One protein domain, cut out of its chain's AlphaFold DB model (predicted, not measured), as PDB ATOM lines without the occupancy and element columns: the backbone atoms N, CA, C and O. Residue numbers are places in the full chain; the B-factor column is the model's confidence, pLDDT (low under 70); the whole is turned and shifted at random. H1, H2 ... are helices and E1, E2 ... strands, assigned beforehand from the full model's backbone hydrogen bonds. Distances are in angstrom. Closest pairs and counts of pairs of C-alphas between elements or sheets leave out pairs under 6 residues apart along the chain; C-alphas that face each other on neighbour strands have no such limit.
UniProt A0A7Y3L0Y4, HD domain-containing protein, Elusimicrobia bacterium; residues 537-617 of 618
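What this domain is: This is residues 537 to 617 of the 618 residues of the protein "HD domain-containing protein" of Elusimicrobia bacterium (UniProt A0A7Y3L0Y4). You are looking at a strongly twisted sheet of two strand hairpins side by side, E1 with E2 and E3 with E4, curled round one helix, H1, which packs on one face. The printed part has 81 residues, with four named strands and then one named helix along the chain. The sheet's order is E2 - E1 - E3 - E4, all antiparallel, and the class is mixed, helices and strands. The whole is compact, with a radius of gyration of the C-alphas of 12.3 A, and rounded, spanning 33 by 32 by 19 A.

Where its parts are: Go on from residue 537 to C-alpha 543 at (213.694, 170.071, 180.742), where E1, residues 543 to 550, begins its 23.1 A. E2, residues 553 to 560, covers 20.9 A and bends by 53 degrees at residue 556. E3, residues 570 to 577, covers 21.9 A, and E4, residues 580 to 588, covers 23.9 A. H1, residues 596 to 609, runs 19.8 A to C-alpha 609 at (203.694, 152.117, 189.234).

How they stand to each other: Look first at inner strands E1 and E3, antiparallel at 135 degrees, with N 545 and O 572 within hydrogen-bond range at 2.8 A. In the hairpin E1 and E2, find N 546 and O 558 at 2.9 A; in the hairpin E3 and E4, N 573 and O 584 at 2.8 A. The edge strands E2 and E4 are apart. H1 is on the sheet, in two layers, a helix on one face of a sheet. Its closest C-alphas to E4 are Asp 596 and Gly 585, 5.2 A apart, and to E2 Leu 603 and Leu 554, 6.8 A apart. Every O i to N i+4 pair in H1 is within hydrogen-bond range.

The domain as a whole: The C-alphas farthest apart are those of Val 538 and Gly 551, 33.6 A. The printed part has no cut, and no link is long. The model's pLDDT is under 70 at residues 537 to 539 and 565 to 567.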
ATOM      1  N   GLU A 537     215.967 178.023 177.522       58.19
ATOM      2  CA  GLU A 537     216.652 176.754 177.214       58.19
ATOM      3  C   GLU A 537     218.148 176.756 177.559       58.19
ATOM      4  O   GLU A 537     218.728 175.696 177.817       58.19
ATOM      5  N   VAL A 538     218.788 177.930 177.533       55.50
ATOM      6  CA  VAL A 538     220.225 178.087 177.817       55.50
ATOM      7  C   VAL A 538     220.486 178.311 179.307       55.50
ATOM      8  O   VAL A 538     221.527 177.888 179.810       55.50
ATOM      9  N   ALA A 539     219.557 178.961 180.012       58.00
ATOM     10  CA  ALA A 539     219.756 179.387 181.396       58.00
ATOM     11  C   ALA A 539     219.291 178.373 182.456       58.00
ATOM     12  O   ALA A 539     219.609 178.542 183.631       58.00
ATOM     13  N   ARG A 540     218.516 177.347 182.082       74.00
ATOM     14  CA  ARG A 540     217.847 176.447 183.032       74.00
ATOM     15  C   ARG A 540     218.469 175.049 183.074       74.00
ATOM     16  O   ARG A 540     218.733 174.446 182.040       74.00
ATOM     17  N   ASP A 541     218.630 174.512 184.285       82.62
ATOM     18  CA  ASP A 541     219.176 173.166 184.541       82.62
ATOM     19  C   ASP A 541     218.168 172.015 184.298       82.62
ATOM     20  O   ASP A 541     218.494 170.855 184.538       82.62
ATOM     21  N   GLY A 542     216.942 172.306 183.849       88.81
ATOM     22  CA  GLY A 542     215.861 171.329 183.660       88.81
ATOM     23  C   GLY A 542     215.406 171.139 182.212       88.81
ATOM     24  O   GLY A 542     215.977 171.691 181.272       88.81
ATOM     25  N   VAL A 543     214.352 170.340 182.036       91.75
ATOM     26  CA  VAL A 543     213.694 170.071 180.742       91.75
ATOM     27  C   VAL A 543     212.179 170.086 180.890       91.75
ATOM     28  O   VAL A 543     211.659 169.959 181.997       91.75
ATOM     29  N   PHE A 544     211.460 170.217 179.779       92.00
ATOM     30  CA  PHE A 544     210.006 170.141 179.780       92.00
ATOM     31  C   PHE A 544     209.534 168.721 179.482       92.00
ATOM     32  O   PHE A 544     210.044 168.049 178.583       92.00
ATOM     33  N   VAL A 545     208.542 168.275 180.245       93.81
ATOM     34  CA  VAL A 545     207.836 167.013 180.033       93.81
ATOM     35  C   VAL A 545     206.427 167.345 179.583       93.81
ATOM     36  O   VAL A 545     205.656 167.948 180.328       93.81
ATOM     37  N   TYR A 546     206.097 166.951 178.361       93.31
ATOM     38  CA  TYR A 546     204.769 167.130 177.794       93.31
ATOM     39  C   TYR A 546     203.962 165.873 178.050       93.31
ATOM     40  O   TYR A 546     204.384 164.784 177.657       93.31
ATOM     41  N   ALA A 547     202.821 166.024 178.703       93.31
ATOM     42  CA  ALA A 547     202.016 164.909 179.150       93.31
ATOM     43  C   ALA A 547     200.552 165.090 178.751       93.31
ATOM     44  O   ALA A 547     199.964 166.161 178.925       93.31
ATOM     45  N   ASP A 548     199.969 164.008 178.252       93.31
ATOM     46  CA  ASP A 548     198.549 163.908 177.951       93.31
ATOM     47  C   ASP A 548     197.882 162.950 178.930       93.31
ATOM     48  O   ASP A 548     198.430 161.897 179.273       93.31
ATOM     49  N   PHE A 549     196.687 163.325 179.380       92.69
ATOM     50  CA  PHE A 549     195.938 162.572 180.372       92.69
ATOM     51  C   PHE A 549     194.526 162.258 179.874       92.69
ATOM     52  O   PHE A 549     193.853 163.074 179.250       92.69
ATOM     53  N   SER A 550     194.034 161.069 180.216       93.00
ATOM     54  CA  SER A 550     192.604 160.757 180.201       93.00
ATOM     55  C   SER A 550     192.117 160.710 181.647       93.00
ATOM     56  O   SER A 550     192.408 159.772 182.395       93.00
ATOM     57  N   GLY A 551     191.469 161.790 182.093       90.38
ATOM     58  CA  GLY A 551     191.245 162.029 183.520       90.38
ATOM     59  C   GLY A 551     192.574 162.249 184.254       90.38
ATOM     60  O   GLY A 551     193.282 163.202 183.958       90.38
ATOM     61  N   LEU A 552     192.912 161.368 185.204       92.75
ATOM     62  CA  LEU A 552     194.217 161.349 185.895       92.75
ATOM     63  C   LEU A 552     195.121 160.191 185.440       92.75
ATOM     64  O   LEU A 552     196.130 159.907 186.081       92.75
ATOM     65  N   SER A 553     194.769 159.512 184.348       93.75
ATOM     66  CA  SER A 553     195.594 158.443 183.780       93.75
ATOM     67  C   SER A 553     196.477 159.014 182.677       93.75
ATOM     68  O   SER A 553     195.955 159.519 181.684       93.75
ATOM     69  N   LEU A 554     197.798 158.937 182.845       94.75
ATOM     70  CA  LEU A 554     198.763 159.370 181.833       94.75
ATOM     71  C   LEU A 554     198.669 158.456 180.601       94.75
ATOM     72  O   LEU A 554     198.858 157.245 180.716       94.75
ATOM     73  N   THR A 555     198.373 159.024 179.430       94.56
ATOM     74  CA  THR A 555     198.241 158.277 178.166       94.56
ATOM     75  C   THR A 555     199.469 158.422 177.280       94.56
ATOM     76  O   THR A 555     199.843 157.483 176.578       94.56
ATOM     77  N   HIS A 556     200.121 159.582 177.324       94.12
ATOM     78  CA  HIS A 556     201.332 159.857 176.570       94.12
ATOM     79  C   HIS A 556     202.237 160.812 177.345       94.12
ATOM     80  O   HIS A 556     201.756 161.733 178.002       94.12
ATOM     81  N   ALA A 557     203.550 160.598 177.248       94.75
ATOM     82  CA  ALA A 557     204.544 161.522 177.765       94.75
ATOM     83  C   ALA A 557     205.766 161.589 176.846       94.75
ATOM     84  O   ALA A 557     206.322 160.563 176.438       94.75
ATOM     85  N   SER A 558     206.209 162.808 176.566       93.69
ATOM     86  CA  SER A 558     207.406 163.102 175.783       93.69
ATOM     87  C   SER A 558     208.236 164.191 176.462       93.69
ATOM     88  O   SER A 558     207.806 164.806 177.436       93.69
ATOM     89  N   VAL A 559     209.462 164.394 175.979       92.81
ATOM     90  CA  VAL A 559     210.417 165.354 176.544       92.81
ATOM     91  C   VAL A 559     210.820 166.337 175.462       92.81
ATOM     92  O   VAL A 559     211.031 165.943 174.316       92.81
ATOM     93  N   GLY A 560     210.983 167.598 175.834       88.19
ATOM     94  CA  GLY A 560     211.581 168.605 174.971       88.19
ATOM     95  C   GLY A 560     212.044 169.814 175.758       88.19
ATOM     96  O   GLY A 560     212.147 169.792 176.985       88.19
ATOM     97  N   ARG A 561     212.419 170.851 175.018       79.75
ATOM     98  CA  ARG A 561     213.070 172.043 175.564       79.75
ATOM     99  C   ARG A 561     212.291 173.333 175.302       79.75
ATOM    100  O   ARG A 561     212.491 174.300 176.025       79.75
ATOM    101  N   ASP A 562     211.314 173.293 174.399       81.38
ATOM    102  CA  ASP A 562     210.464 174.432 174.069       81.38
ATOM    103  C   ASP A 562     209.052 174.254 174.665       81.38
ATOM    104  O   ASP A 562     208.277 173.416 174.187       81.38
ATOM    105  N   PRO A 563     208.667 175.011 175.701       76.31
ATOM    106  CA  PRO A 563     207.351 174.864 176.311       76.31
ATOM    107  C   PRO A 563     206.189 175.274 175.386       76.31
ATOM    108  O   PRO A 563     205.035 174.986 175.716       76.31
ATOM    109  N   ASP A 564     206.456 175.918 174.244       73.00
ATOM    110  CA  ASP A 564     205.446 176.410 173.303       73.00
ATOM    111  C   ASP A 564     205.036 175.398 172.222       73.00
ATOM    112  O   ASP A 564     204.198 175.700 171.362       73.00
ATOM    113  N   VAL A 565     205.537 174.161 172.287       66.69
ATOM    114  CA  VAL A 565     205.053 173.065 171.438       66.69
ATOM    115  C   VAL A 565     203.598 172.729 171.814       66.69
ATOM    116  O   VAL A 565     203.302 172.131 172.847       66.69
ATOM    117  N   ARG A 566     202.662 173.155 170.955       60.03
ATOM    118  CA  ARG A 566     201.220 173.324 171.248       60.03
ATOM    119  C   ARG A 566     200.380 172.044 171.397       60.03
ATOM    120  O   ARG A 566     199.153 172.142 171.415       60.03
ATOM    121  N   SER A 567     200.971 170.852 171.448       65.94
ATOM    122  CA  SER A 567     200.201 169.602 171.328       65.94
ATOM    123  C   SER A 567     199.755 168.972 172.648       65.94
ATOM    124  O   SER A 567     198.762 168.251 172.626       65.94
ATOM    125  N   ALA A 568     200.421 169.244 173.775       73.81
ATOM    126  CA  ALA A 568     200.142 168.527 175.022       73.81
ATOM    127  C   ALA A 568     199.153 169.229 175.953       73.81
ATOM    128  O   ALA A 568     199.086 170.460 175.998       73.81
ATOM    129  N   GLN A 569     198.416 168.436 176.731       77.94
ATOM    130  CA  GLN A 569     197.458 168.913 177.728       77.94
ATOM    131  C   GLN A 569     198.128 169.671 178.882       77.94
ATOM    132  O   GLN A 569     197.673 170.766 179.234       77.94
ATOM    133  N   ILE A 570     199.201 169.110 179.446       88.25
ATOM    134  CA  ILE A 570     199.990 169.728 180.515       88.25
ATOM    135  C   ILE A 570     201.484 169.634 180.212       88.25
ATOM    136  O   ILE A 570     201.976 168.659 179.641       88.25
ATOM    137  N   VAL A 571     202.204 170.679 180.602       91.19
ATOM    138  CA  VAL A 571     203.657 170.754 180.549       91.19
ATOM    139  C   VAL A 571     204.171 170.817 181.978       91.19
ATOM    140  O   VAL A 571     203.760 171.687 182.750       91.19
ATOM    141  N   PHE A 572     205.076 169.906 182.318       93.00
ATOM    142  CA  PHE A 572     205.836 169.936 183.561       93.00
ATOM    143  C   PHE A 572     207.249 170.433 183.290       93.00
ATOM    144  O   PHE A 572     207.813 170.171 182.228       93.00
ATOM    145  N   TYR A 573     207.842 171.099 184.270       93.06
ATOM    146  CA  TYR A 573     209.266 171.385 184.289       93.06
ATOM    147  C   TYR A 573     209.955 170.375 185.212       93.06
ATOM    148  O   TYR A 573     209.689 170.327 186.413       93.06
ATOM    149  N   ALA A 574     210.799 169.529 184.627       94.56
ATOM    150  CA  ALA A 574     211.527 168.480 185.321       94.56
ATOM    151  C   ALA A 574     212.948 168.949 185.646       94.56
ATOM    152  O   ALA A 574     213.698 169.379 184.766       94.56
ATOM    153  N   THR A 575     213.331 168.826 186.913       94.25
ATOM    154  CA  THR A 575     214.687 169.103 187.403       94.25
ATOM    155  C   THR A 575     215.200 167.944 188.242       94.25
ATOM    156  O   THR A 575     214.437 167.066 188.653       94.25
ATOM    157  N   ARG A 576     216.508 167.936 188.512       93.19
ATOM    158  CA  ARG A 576     217.114 167.013 189.469       93.19
ATOM    159  C   ARG A 576     217.801 167.800 190.580       93.19
ATOM    160  O   ARG A 576     218.715 168.564 190.299       93.19
ATOM    161  N   HIS A 577     217.375 167.599 191.822       87.69
ATOM    162  CA  HIS A 577     217.898 168.275 193.011       87.69
ATOM    163  C   HIS A 577     218.183 167.239 194.103       87.69
ATOM    164  O   HIS A 577     217.347 166.375 194.353       87.69
ATOM    165  N   ASP A 578     219.360 167.293 194.734       86.69
ATOM    166  CA  ASP A 578     219.814 166.331 195.761       86.69
ATOM    167  C   ASP A 578     219.640 164.858 195.356       86.69
ATOM    168  O   ASP A 578     219.214 164.005 196.135       86.69
ATOM    169  N   GLY A 579     219.902 164.553 194.084       89.50
ATOM    170  CA  GLY A 579     219.747 163.202 193.555       89.50
ATOM    171  C   GLY A 579     218.299 162.752 193.329       89.50
ATOM    172  O   GLY A 579     218.122 161.616 192.897       89.50
ATOM    173  N   ARG A 580     217.294 163.611 193.531       95.56
ATOM    174  CA  ARG A 580     215.872 163.329 193.267       95.56
ATOM    175  C   ARG A 580     215.337 164.128 192.087       95.56
ATOM    176  O   ARG A 580     215.781 165.243 191.828       95.56
ATOM    177  N   TRP A 581     214.374 163.556 191.385       96.06
ATOM    178  CA  TRP A 581     213.605 164.182 190.326       96.06
ATOM    179  C   TRP A 581     212.473 165.000 190.921       96.06
ATOM    180  O   TRP A 581     211.681 164.485 191.703       96.06
ATOM    181  N   ARG A 582     212.388 166.261 190.520       95.56
ATOM    182  CA  ARG A 582     211.301 167.160 190.885       95.56
ATOM    183  C   ARG A 582     210.535 167.531 189.627       95.56
ATOM    184  O   ARG A 582     211.152 167.898 188.623       95.56
ATOM    185  N   PHE A 583     209.210 167.461 189.706       94.06
ATOM    186  CA  PHE A 583     208.302 167.829 188.623       94.06
ATOM    187  C   PHE A 583     207.401 168.966 189.089       94.06
ATOM    188  O   PHE A 583     206.518 168.765 189.917       94.06
ATOM    189  N   ASP A 584     207.610 170.157 188.541       90.12
ATOM    190  CA  ASP A 584     206.747 171.302 188.808       90.12
ATOM    191  C   ASP A 584     205.740 171.472 187.664       90.12
ATOM    192  O   ASP A 584     206.095 171.349 186.486       90.12
ATOM    193  N   GLY A 585     204.481 171.773 187.991       85.00
ATOM    194  CA  GLY A 585     203.512 172.217 186.991       85.00
ATOM    195  C   GLY A 585     204.005 173.505 186.335       85.00
ATOM    196  O   GLY A 585     204.349 174.459 187.031       85.00
ATOM    197  N   TYR A 586     204.099 173.520 185.004       79.50
ATOM    198  CA  TYR A 586     204.568 174.692 184.265       79.50
ATOM    199  C   TYR A 586     203.424 175.393 183.530       79.50
ATOM    200  O   TYR A 586     203.269 176.608 183.635       79.50
ATOM    201  N   ARG A 587     202.617 174.637 182.774       81.81
ATOM    202  CA  ARG A 587     201.519 175.191 181.970       81.81
ATOM    203  C   ARG A 587     200.443 174.149 181.697       81.81
ATOM    204  O   ARG A 587     200.752 173.042 181.262       81.81
ATOM    205  N   GLN A 588     199.179 174.542 181.839       82.31
ATOM    206  CA  GLN A 588     198.038 173.799 181.299       82.31
ATOM    207  C   GLN A 588     197.581 174.458 179.995       82.31
ATOM    208  O   GLN A 588     197.125 175.599 179.994       82.31
ATOM    209  N   ASN A 589     197.681 173.749 178.869       79.12
ATOM    210  CA  ASN A 589     197.206 174.271 177.581       79.12
ATOM    211  C   ASN A 589     195.687 174.130 177.418       79.12
ATOM    212  O   ASN A 589     195.083 174.815 176.593       79.12
ATOM    213  N   ARG A 590     195.063 173.238 178.197       76.06
ATOM    214  CA  ARG A 590     193.611 173.030 178.247       76.06
ATOM    215  C   ARG A 590     193.169 172.977 179.712       76.06
ATOM    216  O   ARG A 590     193.370 171.940 180.341       76.06
ATOM    217  N   PRO A 591     192.584 174.054 180.266       74.69
ATOM    218  CA  PRO A 591     192.106 174.053 181.644       74.69
ATOM    219  C   PRO A 591     191.007 172.993 181.806       74.69
ATOM    220  O   PRO A 591     189.988 173.055 181.124       74.69
ATOM    221  N   GLN A 592     191.205 172.015 182.694       74.19
ATOM    222  CA  GLN A 592     190.219 170.949 182.969       74.19
ATOM    223  C   GLN A 592     189.620 171.036 184.384       74.19
ATOM    224  O   GLN A 592     189.090 170.054 184.900       74.19
ATOM    225  N   GLY A 593     189.733 172.194 185.042       80.19
ATOM    226  CA  GLY A 593     189.203 172.409 186.394       80.19
ATOM    227  C   GLY A 593     189.944 171.659 187.510       80.19
ATOM    228  O   GLY A 593     189.433 171.588 188.623       80.19
ATOM    229  N   ARG A 594     191.131 171.103 187.230       84.38
ATOM    230  CA  ARG A 594     192.016 170.440 188.204       84.38
ATOM    231  C   ARG A 594     193.303 171.236 188.395       84.38
ATOM    232  O   ARG A 594     193.788 171.855 187.445       84.38
ATOM    233  N   GLY A 595     193.843 171.212 189.609       88.69
ATOM    234  CA  GLY A 595     195.079 171.921 189.934       88.69
ATOM    235  C   GLY A 595     196.315 171.189 189.413       88.69
ATOM    236  O   GLY A 595     196.287 169.978 189.200       88.69
ATOM    237  N   ASP A 596     197.428 171.907 189.257       88.88
ATOM    238  CA  ASP A 596     198.712 171.310 188.855       88.88
ATOM    239  C   ASP A 596     199.158 170.197 189.813       88.88
ATOM    240  O   ASP A 596     199.687 169.178 189.372       88.88
ATOM    241  N   ALA A 597     198.859 170.341 191.107       90.69
ATOM    242  CA  ALA A 597     199.146 169.336 192.128       90.69
ATOM    243  C   ALA A 597     198.496 167.972 191.827       90.69
ATOM    244  O   ALA A 597     199.121 166.936 192.050       90.69
ATOM    245  N   ASP A 598     197.278 167.955 191.270       93.00
ATOM    246  CA  ASP A 598     196.587 166.706 190.929       93.00
ATOM    247  C   ASP A 598     197.319 165.953 189.813       93.00
ATOM    248  O   ASP A 598     197.453 164.727 189.861       93.00
ATOM    249  N   TYR A 599     197.808 166.691 188.815       93.69
ATOM    250  CA  TYR A 599     198.535 166.133 187.679       93.69
ATOM    251  C   TYR A 599     199.971 165.750 188.029       93.69
ATOM    252  O   TYR A 599     200.441 164.718 187.553       93.69
ATOM    253  N   VAL A 600     200.650 166.514 188.893       94.75
ATOM    254  CA  VAL A 600     201.964 166.133 189.439       94.75
ATOM    255  C   VAL A 600     201.837 164.822 190.215       94.75
ATOM    256  O   VAL A 600     202.552 163.868 189.917       94.75
ATOM    257  N   ALA A 601     200.853 164.711 191.114       95.06
ATOM    258  CA  ALA A 601     200.611 163.478 191.863       95.06
ATOM    259  C   ALA A 601     200.207 162.303 190.950       95.06
ATOM    260  O   ALA A 601     200.513 161.145 191.238       95.06
ATOM    261  N   ALA A 602     199.504 162.569 189.844       95.75
ATOM    262  CA  ALA A 602     199.178 161.550 188.848       95.75
ATOM    263  C   ALA A 602     200.416 161.058 188.081       95.75
ATOM    264  O   ALA A 602     200.577 159.848 187.915       95.75
ATOM    265  N   LEU A 603     201.298 161.972 187.661       96.25
ATOM    266  CA  LEU A 603     202.574 161.632 187.031       96.25
ATOM    267  C   LEU A 603     203.459 160.825 187.986       96.25
ATOM    268  O   LEU A 603     203.992 159.792 187.592       96.25
ATOM    269  N   GLU A 604     203.566 161.245 189.248       96.56
ATOM    270  CA  GLU A 604     204.340 160.546 190.275       96.56
ATOM    271  C   GLU A 604     203.833 159.113 190.483       96.56
ATOM    272  O   GLU A 604     204.606 158.159 190.380       96.56
ATOM    273  N   ARG A 605     202.518 158.929 190.681       97.31
ATOM    274  CA  ARG A 605     201.917 157.590 190.806       97.31
ATOM    275  C   ARG A 605     202.189 156.723 189.584       97.31
ATOM    276  O   ARG A 605     202.464 155.536 189.741       97.31
ATOM    277  N   TRP A 606     202.120 157.295 188.383       97.69
ATOM    278  CA  TRP A 606     202.414 156.569 187.150       97.69
ATOM    279  C   TRP A 606     203.889 156.153 187.063       97.69
ATOM    280  O   TRP A 606     204.174 155.005 186.721       97.69
ATOM    281  N   LEU A 607     204.824 157.034 187.434       97.81
ATOM    282  CA  LEU A 607     206.257 156.724 187.483       97.81
ATOM    283  C   LEU A 607     206.553 155.603 188.491       97.81
ATOM    284  O   LEU A 607     207.255 154.647 188.155       97.81
ATOM    285  N   VAL A 608     205.973 155.678 189.692       97.88
ATOM    286  CA  VAL A 608     206.142 154.662 190.744       97.88
ATOM    287  C   VAL A 608     205.532 153.323 190.336       97.88
ATOM    288  O   VAL A 608     206.182 152.288 190.474       97.88
ATOM    289  N   ALA A 609     204.321 153.326 189.772       97.38
ATOM    290  CA  ALA A 609     203.694 152.117 189.234       97.38
ATOM    291  C   ALA A 609     204.515 151.509 188.084       97.38
ATOM    292  O   ALA A 609     204.582 150.291 187.936       97.38
ATOM    293  N   GLY A 610     205.190 152.358 187.307       97.12
ATOM    294  CA  GLY A 610     206.155 151.968 186.288       97.12
ATOM    295  C   GLY A 610     207.503 151.491 186.834       97.12
ATOM    296  O   GLY A 610     208.364 151.156 186.031       97.12
ATOM    297  N   GLY A 611     207.708 151.433 188.154       97.25
ATOM    298  CA  GLY A 611     208.920 150.912 188.793       97.25
ATOM    299  C   GLY A 611     210.048 151.930 188.991       97.25
ATOM    300  O   GLY A 611     211.169 151.530 189.305       97.25
ATOM    301  N   VAL A 612     209.786 153.231 188.834       97.56
ATOM    302  CA  VAL A 612     210.712 154.282 189.287       97.56
ATOM    303  C   VAL A 612     210.634 154.367 190.820       97.56
ATOM    304  O   VAL A 612     209.535 154.497 191.359       97.56
ATOM    305  N   PRO A 613     211.752 154.286 191.566       97.56
ATOM    306  CA  PRO A 613     211.710 154.323 193.026       97.56
ATOM    307  C   PRO A 613     211.093 155.624 193.546       97.56
ATOM    308  O   PRO A 613     211.572 156.705 193.221       97.56
ATOM    309  N   ALA A 614     210.094 155.538 194.428       96.81
ATOM    310  CA  ALA A 614     209.462 156.726 195.018       96.81
ATOM    311  C   ALA A 614     210.470 157.643 195.745       96.81
ATOM    312  O   ALA A 614     210.346 158.859 195.710       96.81
ATOM    313  N   ARG A 615     211.527 157.070 196.342       96.25
ATOM    314  CA  ARG A 615     212.613 157.830 196.993       96.25
ATOM    315  C   ARG A 615     213.418 158.722 196.038       96.25
ATOM    316  O   ARG A 615     214.122 159.613 196.509       96.25
ATOM    317  N   ASP A 616     213.339 158.454 194.737       95.88
ATOM    318  CA  ASP A 616     213.996 159.238 193.696       95.88
ATOM    319  C   ASP A 616     213.098 160.382 193.205       95.88
ATOM    320  O   ASP A 616     213.550 161.159 192.374       95.88
ATOM    321  N   LEU A 617     211.854 160.499 193.680       95.81
ATOM    322  CA  LEU A 617     210.900 161.547 193.309       95.81
ATOM    323  C   LEU A 617     210.740 162.549 194.471       95.81
ATOM    324  O   LEU A 617     210.962 162.203 195.638       95.81
TER     325      LEU A 617